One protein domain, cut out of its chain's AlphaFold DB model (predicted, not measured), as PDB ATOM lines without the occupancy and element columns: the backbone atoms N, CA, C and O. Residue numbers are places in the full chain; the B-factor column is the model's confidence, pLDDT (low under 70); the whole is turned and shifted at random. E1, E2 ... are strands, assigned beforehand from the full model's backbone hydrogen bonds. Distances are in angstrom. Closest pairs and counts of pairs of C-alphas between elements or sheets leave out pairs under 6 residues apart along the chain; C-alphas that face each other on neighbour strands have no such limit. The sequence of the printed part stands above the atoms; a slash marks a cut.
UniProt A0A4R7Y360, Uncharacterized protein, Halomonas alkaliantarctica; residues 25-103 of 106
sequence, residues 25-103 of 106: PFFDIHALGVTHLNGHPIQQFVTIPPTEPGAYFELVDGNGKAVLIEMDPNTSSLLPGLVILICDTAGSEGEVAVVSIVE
ATOM      1  N   PRO A  25     -45.106 -22.115  -0.648       72.50
ATOM      2  CA  PRO A  25     -44.993 -20.888   0.117       72.50
ATOM      3  C   PRO A  25     -44.934 -19.664  -0.807       72.50
ATOM      4  O   PRO A  25     -44.441 -19.745  -1.929       72.50
ATOM      5  N   PHE A  26     -45.430 -18.518  -0.344       78.94
ATOM      6  CA  PHE A  26     -45.305 -17.237  -1.046       78.94
ATOM      7  C   PHE A  26     -44.665 -16.209  -0.128       78.94
ATOM      8  O   PHE A  26     -44.930 -16.252   1.068       78.94
ATOM      9  N   PHE A  27     -43.922 -15.247  -0.672       82.25
ATOM     10  CA  PHE A  27     -43.497 -14.074   0.096       82.25
ATOM     11  C   PHE A  27     -43.791 -12.761  -0.624       82.25
ATOM     12  O   PHE A  27     -43.943 -12.721  -1.847       82.25
ATOM     13  N   ASP A  28     -43.888 -11.696   0.168       84.75
ATOM     14  CA  ASP A  28     -44.113 -10.329  -0.290       84.75
ATOM     15  C   ASP A  28     -42.807  -9.704  -0.807       84.75
ATOM     16  O   ASP A  28     -41.916  -9.356  -0.030       84.75
ATOM     17  N   ILE A  29     -42.684  -9.554  -2.126       85.44
ATOM     18  CA  ILE A  29     -41.526  -8.903  -2.758       85.44
ATOM     19  C   ILE A  29     -41.594  -7.377  -2.682       85.44
ATOM     20  O   ILE A  29     -40.555  -6.715  -2.729       85.44
ATOM     21  N   HIS A  30     -42.784  -6.795  -2.506       87.75
ATOM     22  CA  HIS A  30     -42.918  -5.350  -2.299       87.75
ATOM     23  C   HIS A  30     -42.378  -4.947  -0.925       87.75
ATOM     24  O   HIS A  30     -41.836  -3.851  -0.794       87.75
ATOM     25  N   ALA A  31     -42.431  -5.845   0.067       83.56
ATOM     26  CA  ALA A  31     -41.770  -5.657   1.362       83.56
ATOM     27  C   ALA A  31     -40.238  -5.521   1.240       83.56
ATOM     28  O   ALA A  31     -39.619  -4.857   2.067       83.56
ATOM     29  N   LEU A  32     -39.634  -6.067   0.175       81.50
ATOM     30  CA  LEU A  32     -38.221  -5.859  -0.168       81.50
ATOM     31  C   LEU A  32     -37.969  -4.560  -0.959       81.50
ATOM     32  O   LEU A  32     -36.851  -4.310  -1.405       81.50
ATOM     33  N   GLY A  33     -39.000  -3.739  -1.176       85.12
ATOM     34  CA  GLY A  33     -38.943  -2.534  -2.007       85.12
ATOM     35  C   GLY A  33     -39.019  -2.803  -3.513       85.12
ATOM     36  O   GLY A  33     -38.943  -1.864  -4.308       85.12
ATOM     37  N   VAL A  34     -39.198  -4.060  -3.931       86.44
ATOM     38  CA  VAL A  34     -39.234  -4.445  -5.346       86.44
ATOM     39  C   VAL A  34     -40.668  -4.377  -5.853       86.44
ATOM     40  O   VAL A  34     -41.434  -5.323  -5.727       86.44
ATOM     41  N   THR A  35     -41.042  -3.239  -6.430       89.38
ATOM     42  CA  THR A  35     -42.394  -3.008  -6.982       89.38
ATOM     43  C   THR A  35     -42.445  -3.073  -8.506       89.38
ATOM     44  O   THR A  35     -43.526  -3.168  -9.088       89.38
ATOM     45  N   HIS A  36     -41.276  -3.025  -9.152       88.94
ATOM     46  CA  HIS A  36     -41.121  -3.052 -10.599       88.94
ATOM     47  C   HIS A  36     -39.943  -3.954 -10.987       88.94
ATOM     48  O   HIS A  36     -38.918  -3.954 -10.307       88.94
ATOM     49  N   LEU A  37     -40.063  -4.668 -12.106       85.69
ATOM     50  CA  LEU A  37     -38.968  -5.371 -12.782       85.69
ATOM     51  C   LEU A  37     -38.915  -4.895 -14.227       85.69
ATOM     52  O   LEU A  37     -39.949  -4.782 -14.878       85.69
ATOM     53  N   ASN A  38     -37.717  -4.586 -14.725       83.00
ATOM     54  CA  ASN A  38     -37.514  -4.105 -16.097       83.00
ATOM     55  C   ASN A  38     -38.424  -2.917 -16.485       83.00
ATOM     56  O   ASN A  38     -38.846  -2.791 -17.629       83.00
ATOM     57  N   GLY A  39     -38.746  -2.043 -15.523       84.19
ATOM     58  CA  GLY A  39     -39.628  -0.885 -15.725       84.19
ATOM     59  C   GLY A  39     -41.131  -1.195 -15.708       84.19
ATOM     60  O   GLY A  39     -41.937  -0.273 -15.827       84.19
ATOM     61  N   HIS A  40     -41.523  -2.454 -15.512       86.50
ATOM     62  CA  HIS A  40     -42.918  -2.883 -15.444       86.50
ATOM     63  C   HIS A  40     -43.340  -3.181 -14.004       86.50
ATOM     64  O   HIS A  40     -42.556  -3.767 -13.256       86.50
ATOM     65  N   PRO A  41     -44.561  -2.800 -13.588       88.75
ATOM     66  CA  PRO A  41     -45.078  -3.161 -12.274       88.75
ATOM     67  C   PRO A  41     -45.269  -4.677 -12.172       88.75
ATOM     68  O   PRO A  41     -45.695  -5.323 -13.129       88.75
ATOM     69  N   ILE A  42     -44.991  -5.229 -10.993       88.81
ATOM     70  CA  ILE A  42     -45.099  -6.668 -10.708       88.81
ATOM     71  C   ILE A  42     -46.071  -6.934  -9.561       88.81
ATOM     72  O   ILE A  42     -46.370  -6.050  -8.754       88.81
ATOM     73  N   GLN A  43     -46.551  -8.171  -9.459       89.25
ATOM     74  CA  GLN A  43     -47.409  -8.592  -8.356       89.25
ATOM     75  C   GLN A  43     -46.692  -8.497  -6.998       89.25
ATOM     76  O   GLN A  43     -45.479  -8.650  -6.925       89.25
ATOM     77  N   GLN A  44     -47.445  -8.295  -5.917       88.06
ATOM     78  CA  GLN A  44     -46.896  -8.193  -4.558       88.06
ATOM     79  C   GLN A  44     -46.284  -9.500  -4.047       88.06
ATOM     80  O   GLN A  44     -45.272  -9.479  -3.358       88.06
ATOM     81  N   PHE A  45     -46.888 -10.639  -4.388       86.62
ATOM     82  CA  PHE A  45     -46.493 -11.941  -3.857       86.62
ATOM     83  C   PHE A  45     -45.881 -12.827  -4.938       86.62
ATOM     84  O   PHE A  45     -46.458 -12.993  -6.017       86.62
ATOM     85  N   VAL A  46     -44.748 -13.452  -4.630       87.38
ATOM     86  CA  VAL A  46     -44.096 -14.446  -5.492       87.38
ATOM     87  C   VAL A  46     -44.089 -15.807  -4.811       87.38
ATOM     88  O   VAL A  46     -43.958 -15.903  -3.593       87.38
ATOM     89  N   THR A  47     -44.259 -16.869  -5.595       84.69
ATOM     90  CA  THR A  47     -44.164 -18.244  -5.105       84.69
ATOM     91  C   THR A  47     -42.706 -18.625  -4.884       84.69
ATOM     92  O   THR A  47     -41.880 -18.446  -5.776       84.69
ATOM     93  N   ILE A  48     -42.417 -19.195  -3.720       80.44
ATOM     94  CA  ILE A  48     -41.134 -19.797  -3.378       80.44
ATOM     95  C   ILE A  48     -41.183 -21.275  -3.792       80.44
ATOM     96  O   ILE A  48     -42.064 -22.010  -3.329       80.44
ATOM     97  N   PRO A  49     -40.286 -21.733  -4.681       78.62
ATOM     98  CA  PRO A  49     -40.161 -23.155  -4.980       78.62
ATOM     99  C   PRO A  49     -39.625 -23.920  -3.754       78.62
ATOM    100  O   PRO A  49     -39.010 -23.316  -2.877       78.62
ATOM    101  N   PRO A  50     -39.832 -25.246  -3.658       76.75
ATOM    102  CA  PRO A  50     -39.228 -26.047  -2.594       76.75
ATOM    103  C   PRO A  50     -37.707 -25.856  -2.583       76.75
ATOM    104  O   PRO A  50     -37.068 -26.060  -3.611       76.75
ATOM    105  N   THR A  51     -37.149 -25.432  -1.452       79.19
ATOM    106  CA  THR A  51     -35.740 -25.039  -1.352       79.19
ATOM    107  C   THR A  51     -35.220 -25.152   0.078       79.19
ATOM    108  O   THR A  51     -36.008 -25.231   1.022       79.19
ATOM    109  N   GLU A  52     -33.899 -25.153   0.221       81.38
ATOM    110  CA  GLU A  52     -33.185 -25.187   1.497       81.38
ATOM    111  C   GLU A  52     -32.751 -23.771   1.921       81.38
ATOM    112  O   GLU A  52     -32.508 -22.911   1.064       81.38
ATOM    113  N   PRO A  53     -32.596 -23.497   3.230       83.12
ATOM    114  CA  PRO A  53     -31.961 -22.270   3.699       83.12
ATOM    115  C   PRO A  53     -30.573 -22.069   3.072       83.12
ATOM    116  O   PRO A  53     -29.760 -22.989   3.001       83.12
ATOM    117  N   GLY A  54     -30.285 -20.843   2.644       84.50
ATOM    118  CA  GLY A  54     -29.043 -20.467   1.969       84.50
ATOM    119  C   GLY A  54     -29.108 -20.519   0.440       84.50
ATOM    120  O   GLY A  54     -28.128 -20.149  -0.205       84.50
ATOM    121  N   ALA A  55     -30.234 -20.937  -0.144       86.88
ATOM    122  CA  ALA A  55     -30.424 -20.920  -1.588       86.88
ATOM    123  C   ALA A  55     -30.532 -19.491  -2.147       86.88
ATOM    124  O   ALA A  55     -31.154 -18.599  -1.554       86.88
ATOM    125  N   TYR A  56     -29.931 -19.301  -3.323       87.44
ATOM    126  CA  TYR A  56     -29.958 -18.052  -4.072       87.44
ATOM    127  C   TYR A  56     -30.954 -18.158  -5.218       87.44
ATOM    128  O   TYR A  56     -31.026 -19.169  -5.912       87.44
ATOM    129  N   PHE A  57     -31.701 -17.083  -5.429       88.94
ATOM    130  CA  PHE A  57     -32.694 -16.981  -6.483       88.94
ATOM    131  C   PHE A  57     -32.518 -15.695  -7.264       88.94
ATOM    132  O   PHE A  57     -32.324 -14.629  -6.690       88.94
ATOM    133  N   GLU A  58     -32.681 -15.777  -8.570       89.06
ATOM    134  CA  GLU A  58     -32.879 -14.612  -9.413       89.06
ATOM    135  C   GLU A  58     -34.363 -14.308  -9.543       89.06
ATOM    136  O   GLU A  58     -35.177 -15.188  -9.843       89.06
ATOM    137  N   LEU A  59     -34.714 -13.042  -9.338       87.94
ATOM    138  CA  LEU A  59     -36.051 -12.541  -9.599       87.94
ATOM    139  C   LEU A  59     -36.142 -12.046 -11.045       87.94
ATOM    140  O   LEU A  59     -35.507 -11.055 -11.415       87.94
ATOM    141  N   VAL A  60     -36.963 -12.717 -11.850       88.00
ATOM    142  CA  VAL A  60     -37.104 -12.461 -13.290       88.00
ATOM    143  C   VAL A  60     -38.550 -12.164 -13.672       88.00
ATOM    144  O   VAL A  60     -39.484 -12.567 -12.979       88.00
ATOM    145  N   ASP A  61     -38.747 -11.481 -14.799       86.44
ATOM    146  CA  ASP A  61     -40.071 -11.317 -15.401       86.44
ATOM    147  C   ASP A  61     -40.395 -12.502 -16.326       86.44
ATOM    148  O   ASP A  61     -39.842 -12.644 -17.418       86.44
ATOM    149  N   GLY A  62     -41.304 -13.366 -15.880       81.06
ATOM    150  CA  GLY A  62     -41.878 -14.463 -16.647       81.06
ATOM    151  C   GLY A  62     -43.265 -14.109 -17.183       81.06
ATOM    152  O   GLY A  62     -44.273 -14.471 -16.575       81.06
ATOM    153  N   ASN A  63     -43.328 -13.476 -18.357       80.00
ATOM    154  CA  ASN A  63     -44.576 -13.099 -19.043       80.00
ATOM    155  C   ASN A  63     -45.471 -12.131 -18.238       80.00
ATOM    156  O   ASN A  63     -46.679 -12.352 -18.110       80.00
ATOM    157  N   GLY A  64     -44.889 -11.053 -17.708       73.88
ATOM    158  CA  GLY A  64     -45.592 -10.035 -16.925       73.88
ATOM    159  C   GLY A  64     -45.826 -10.451 -15.474       73.88
ATOM    160  O   GLY A  64     -46.762  -9.970 -14.835       73.88
ATOM    161  N   LYS A  65     -45.027 -11.396 -14.969       84.25
ATOM    162  CA  LYS A  65     -45.099 -11.899 -13.596       84.25
ATOM    163  C   LYS A  65     -43.701 -12.101 -13.055       84.25
ATOM    164  O   LYS A  65     -42.880 -12.741 -13.697       84.25
ATOM    165  N   ALA A  66     -43.461 -11.646 -11.833       87.69
ATOM    166  CA  ALA A  66     -42.237 -11.975 -11.122       87.69
ATOM    167  C   ALA A  66     -42.168 -13.488 -10.844       87.69
ATOM    168  O   ALA A  66     -43.139 -14.072 -10.352       87.69
ATOM    169  N   VAL A  67     -41.039 -14.113 -11.164       88.62
ATOM    170  CA  VAL A  67     -40.750 -15.535 -10.941       88.62
ATOM    171  C   VAL A  67     -39.366 -15.655 -10.309       88.62
ATOM    172  O   VAL A  67     -38.476 -14.873 -10.633       88.62
ATOM    173  N   LEU A  68     -39.193 -16.624  -9.410       88.00
ATOM    174  CA  LEU A  68     -37.892 -16.973  -8.841       88.00
ATOM    175  C   LEU A  68     -37.285 -18.138  -9.617       88.00
ATOM    176  O   LEU A  68     -37.947 -19.160  -9.813       88.00
ATOM    177  N   ILE A  69     -36.026 -17.995 -10.013       88.06
ATOM    178  CA  ILE A  69     -35.228 -19.067 -10.607       88.06
ATOM    179  C   ILE A  69     -34.046 -19.327  -9.684       88.06
ATOM    180  O   ILE A  69     -33.325 -18.397  -9.340       88.06
ATOM    181  N   GLU A  70     -33.876 -20.573  -9.248       87.56
ATOM    182  CA  GLU A  70     -32.737 -20.956  -8.412       87.56
ATOM    183  C   GLU A  70     -31.427 -20.756  -9.181       87.56
ATOM    184  O   GLU A  70     -31.324 -21.122 -10.355       87.56
ATOM    185  N   MET A  71     -30.441 -20.164  -8.517       86.56
ATOM    186  CA  MET A  71     -29.142 -19.815  -9.079       86.56
ATOM    187  C   MET A  71     -28.034 -20.477  -8.256       86.56
ATOM    188  O   MET A  71     -28.043 -20.416  -7.025       86.56
ATOM    189  N   ASP A  72     -27.039 -21.056  -8.933       83.12
ATOM    190  CA  ASP A  72     -25.792 -21.456  -8.281       83.12
ATOM    191  C   ASP A  72     -24.942 -20.196  -8.030       83.12
ATOM    192  O   ASP A  72     -24.549 -19.534  -8.998       83.12
ATOM    193  N   PRO A  73     -24.624 -19.849  -6.767       77.25
ATOM    194  CA  PRO A  73     -23.831 -18.663  -6.443       77.25
ATOM    195  C   PRO A  73     -22.404 -18.701  -7.011       77.25
ATOM    196  O   PRO A  73     -21.730 -17.675  -7.032       77.25
ATOM    197  N   ASN A  74     -21.924 -19.864  -7.464       81.06
ATOM    198  CA  ASN A  74     -20.615 -20.007  -8.107       81.06
ATOM    199  C   ASN A  74     -20.658 -19.763  -9.621       81.06
ATOM    200  O   ASN A  74     -19.613 -19.774 -10.274       81.06
ATOM    201  N   THR A  75     -21.849 -19.582 -10.193       75.00
ATOM    202  CA  THR A  75     -22.030 -19.266 -11.608       75.00
ATOM    203  C   THR A  75     -22.435 -17.811 -11.763       75.00
ATOM    204  O   THR A  75     -23.329 -17.333 -11.069       75.00
ATOM    205  N   SER A  76     -21.786 -17.095 -12.682       70.19
ATOM    206  CA  SER A  76     -22.193 -15.731 -13.002       70.19
ATOM    207  C   SER A  76     -23.578 -15.762 -13.645       70.19
ATOM    208  O   SER A  76     -23.805 -16.459 -14.640       70.19
ATOM    209  N   SER A  77     -24.497 -14.991 -13.070       68.56
ATOM    210  CA  SER A  77     -25.835 -14.802 -13.615       68.56
ATOM    211  C   SER A  77     -25.768 -14.281 -15.051       68.56
ATOM    212  O   SER A  77     -25.050 -13.325 -15.349       68.56
ATOM    213  N   LEU A  78     -26.543 -14.889 -15.950       66.31
ATOM    214  CA  LEU A  78     -26.726 -14.386 -17.315       66.31
ATOM    215  C   LEU A  78     -27.941 -13.462 -17.442       66.31
ATOM    216  O   LEU A  78     -28.173 -12.906 -18.518       66.31
ATOM    217  N   LEU A  79     -28.731 -13.310 -16.376       66.50
ATOM    218  CA  LEU A  79     -29.945 -12.511 -16.393       66.50
ATOM    219  C   LEU A  79     -29.696 -11.203 -15.635       66.50
ATOM    220  O   LEU A  79     -29.207 -11.214 -14.509       66.50
ATOM    221  N   PRO A  80     -30.041 -10.041 -16.215       63.66
ATOM    222  CA  PRO A  80     -30.059  -8.799 -15.458       63.66
ATOM    223  C   PRO A  80     -31.211  -8.884 -14.449       63.66
ATOM    224  O   PRO A  80     -32.363  -8.614 -14.782       63.66
ATOM    225  N   GLY A  81     -30.908  -9.325 -13.231       70.75
ATOM    226  CA  GLY A  81     -31.907  -9.626 -12.215       70.75
ATOM    227  C   GLY A  81     -31.442  -9.269 -10.810       70.75
ATOM    228  O   GLY A  81     -30.250  -9.228 -10.510       70.75
ATOM    229  N   LEU A  82     -32.411  -8.993  -9.940       82.19
ATOM    230  CA  LEU A  82     -32.161  -8.892  -8.506       82.19
ATOM    231  C   LEU A  82     -31.929 -10.298  -7.963       82.19
ATOM    232  O   LEU A  82     -32.762 -11.182  -8.174       82.19
ATOM    233  N   VAL A  83     -30.826 -10.486  -7.240       85.69
ATOM    234  CA  VAL A  83     -30.548 -11.746  -6.555       85.69
ATOM    235  C   VAL A  83     -31.101 -11.673  -5.140       85.69
ATOM    236  O   VAL A  83     -30.908 -10.703  -4.403       85.69
ATOM    237  N   ILE A  84     -31.817 -12.722  -4.774       87.38
ATOM    238  CA  ILE A  84     -32.504 -12.887  -3.510       87.38
ATOM    239  C   ILE A  84     -31.910 -14.105  -2.809       87.38
ATOM    240  O   ILE A  84     -31.881 -15.199  -3.361       87.38
ATOM    241  N   LEU A  85     -31.450 -13.914  -1.577       84.25
ATOM    242  CA  LEU A  85     -30.998 -14.980  -0.691       84.25
ATOM    243  C   LEU A  85     -32.100 -15.297   0.319       84.25
ATOM    244  O   LEU A  85     -32.549 -14.404   1.045       84.25
ATOM    245  N   ILE A  86     -32.494 -16.566   0.394       84.25
ATOM    246  CA  ILE A  86     -33.390 -17.069   1.438       84.25
ATOM    247  C   ILE A  86     -32.520 -17.557   2.594       84.25
ATOM    248  O   ILE A  86     -31.860 -18.584   2.488       84.25
ATOM    249  N   CYS A  87     -32.465 -16.801   3.690       81.12
ATOM    250  CA  CYS A  87     -31.596 -17.114   4.829       81.12
ATOM    251  C   CYS A  87     -32.195 -18.176   5.760       81.12
ATOM    252  O   CYS A  87     -31.448 -18.880   6.432       81.12
ATOM    253  N   ASP A  88     -33.521 -18.268   5.802       76.06
ATOM    254  CA  ASP A  88     -34.270 -19.247   6.585       76.06
ATOM    255  C   ASP A  88     -35.555 -19.610   5.836       76.06
ATOM    256  O   ASP A  88     -36.083 -18.783   5.083       76.06
ATOM    257  N   THR A  89     -36.055 -20.827   6.022       69.06
ATOM    258  CA  THR A  89     -37.331 -21.265   5.452       69.06
ATOM    259  C   THR A  89     -38.416 -21.176   6.513       69.06
ATOM    260  O   THR A  89     -38.186 -21.411   7.693       69.06
ATOM    261  N   ALA A  90     -39.633 -20.823   6.106       65.31
ATOM    262  CA  ALA A  90     -40.745 -20.888   7.039       65.31
ATOM    263  C   ALA A  90     -41.023 -22.346   7.403       65.31
ATOM    264  O   ALA A  90     -41.205 -23.184   6.513       65.31
ATOM    265  N   GLY A  91     -41.104 -22.633   8.701       62.25
ATOM    266  CA  GLY A  91     -41.565 -23.918   9.194       62.25
ATOM    267  C   GLY A  91     -42.998 -24.237   8.766       62.25
ATOM    268  O   GLY A  91     -43.709 -23.454   8.126       62.25
ATOM    269  N   SER A  92     -43.447 -25.433   9.140       56.09
ATOM    270  CA  SER A  92     -44.692 -26.046   8.658       56.09
ATOM    271  C   SER A  92     -45.985 -25.285   8.984       56.09
ATOM    272  O   SER A  92     -47.040 -25.658   8.471       56.09
ATOM    273  N   GLU A  93     -45.922 -24.246   9.817       58.53
ATOM    274  CA  GLU A  93     -47.086 -23.491  10.297       58.53
ATOM    275  C   GLU A  93     -47.190 -22.059   9.736       58.53
ATOM    276  O   GLU A  93     -48.000 -21.269  10.217       58.53
ATOM    277  N   GLY A  94     -46.434 -21.721   8.683       57.16
ATOM    278  CA  GLY A  94     -46.490 -20.384   8.068       57.16
ATOM    279  C   GLY A  94     -45.669 -19.345   8.834       57.16
ATOM    280  O   GLY A  94     -46.102 -18.212   9.043       57.16
ATOM    281  N   GLU A  95     -44.493 -19.766   9.295       68.81
ATOM    282  CA  GLU A  95     -43.553 -18.942  10.051       68.81
ATOM    283  C   GLU A  95     -42.899 -17.848   9.182       68.81
ATOM    284  O   GLU A  95     -43.085 -17.763   7.965       68.81
ATOM    285  N   VAL A  96     -42.147 -16.956   9.828       59.72
ATOM    286  CA  VAL A  96     -41.453 -15.841   9.171       59.72
ATOM    287  C   VAL A  96     -40.124 -16.334   8.612       59.72
ATOM    288  O   VAL A  96     -39.292 -16.825   9.365       59.72
ATOM    289  N   ALA A  97     -39.903 -16.142   7.314       74.31
ATOM    290  CA  ALA A  97     -38.597 -16.338   6.695       74.31
ATOM    291  C   ALA A  97     -37.822 -15.018   6.656       74.31
ATOM    292  O   ALA A  97     -38.403 -13.928   6.625       74.31
ATOM    293  N   VAL A  98     -36.495 -15.105   6.608       80.25
ATOM    294  CA  VAL A  98     -35.638 -13.940   6.365       80.25
ATOM    295  C   VAL A  98     -35.139 -13.995   4.936       80.25
ATOM    296  O   VAL A  98     -34.493 -14.959   4.527       80.25
ATOM    297  N   VAL A  99     -35.428 -12.936   4.189       83.12
ATOM    298  CA  VAL A  99     -35.023 -12.803   2.795       83.12
ATOM    299  C   VAL A  99     -34.181 -11.543   2.632       83.12
ATOM    300  O   VAL A  99     -34.446 -10.509   3.253       83.12
ATOM    301  N   SER A 100     -33.132 -11.643   1.816       84.50
ATOM    302  CA  SER A 100     -32.172 -10.563   1.600       84.50
ATOM    303  C   SER A 100     -31.934 -10.316   0.121       84.50
ATOM    304  O   SER A 100     -31.729 -11.265  -0.630       84.50
ATOM    305  N   ILE A 101     -31.882  -9.048  -0.286       84.56
ATOM    306  CA  ILE A 101     -31.367  -8.689  -1.611       84.56
ATOM    307  C   ILE A 101     -29.842  -8.659  -1.529       84.56
ATOM    308  O   ILE A 101     -29.267  -7.954  -0.684       84.56
ATOM    309  N   VAL A 102     -29.200  -9.416  -2.413       83.62
ATOM    310  CA  VAL A 102     -27.744  -9.480  -2.555       83.62
ATOM    311  C   VAL A 102     -27.328  -8.958  -3.924       83.62
ATOM    312  O   VAL A 102     -28.101  -8.984  -4.883       83.62
ATOM    313  N   GLU A 103     -26.114  -8.422  -4.000       71.62
ATOM    314  CA  GLU A 103     -25.534  -8.048  -5.287       71.62
ATOM    315  C   GLU A 103     -25.266  -9.321  -6.105       71.62
ATOM    316  O   GLU A 103     -24.915 -10.349  -5.514       71.62
TER     317      GLU A 103
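Overview. This is residues 25 to 103 of the 106 residues of an uncharacterized protein of Halomonas alkaliantarctica (UniProt A0A4R7Y360). With little regular structure, this model is a strongly twisted wall of four strands, E4 E3 E5 E6, antiparallel throughout, with a small hairpin, E1 and E2, whose E2 comes near E4. The 79 printed residues include six named strands, E1 to E6 along the chain, and no named helix; the class is all strand, with 30 residues in named elements. The whole is compact, radius of gyration of the C-alphas 12.1 A, spanning 35 by 29 by 19 A.

Along the chain. Find C-alpha 66 at (-42.237, -11.975, -11.122); there E4, residues 66 to 71, begins its 15.4 A. E3 is residues 56 to 61, 16.6 A; E5 is 82 to 86, 12.9 A; E6, 96 to 102, runs 19.1 A to C-alpha 102 at (-27.744, -9.480, -2.555). E1 is 26 to 28, 7.1 A, and E2 45 to 47, 6.8 A.

Arrangement. Within hydrogen-bond range, find N 58 and O 69 at 2.8 A in the hairpin E3 and E4, N 57 and O 84 at 2.8 A between E3 and E5, N 85 and O 100 at 2.8 A in the hairpin E5 and E6, and N 27 and O 46 at 3.0 A in the hairpin E1 and E2. The closest C-alphas of E2 and E4, Val 46 and Ala 66, are 6.4 A apart.

Size, cuts and confidence. The C-alphas farthest apart, Leu 78 and Glu 93, stand 35.5 A apart. The printed part has no cut; the link E1 to E2 is long, 16 residues. Residues 77 to 80 and 89 to 96 have pLDDT under 70.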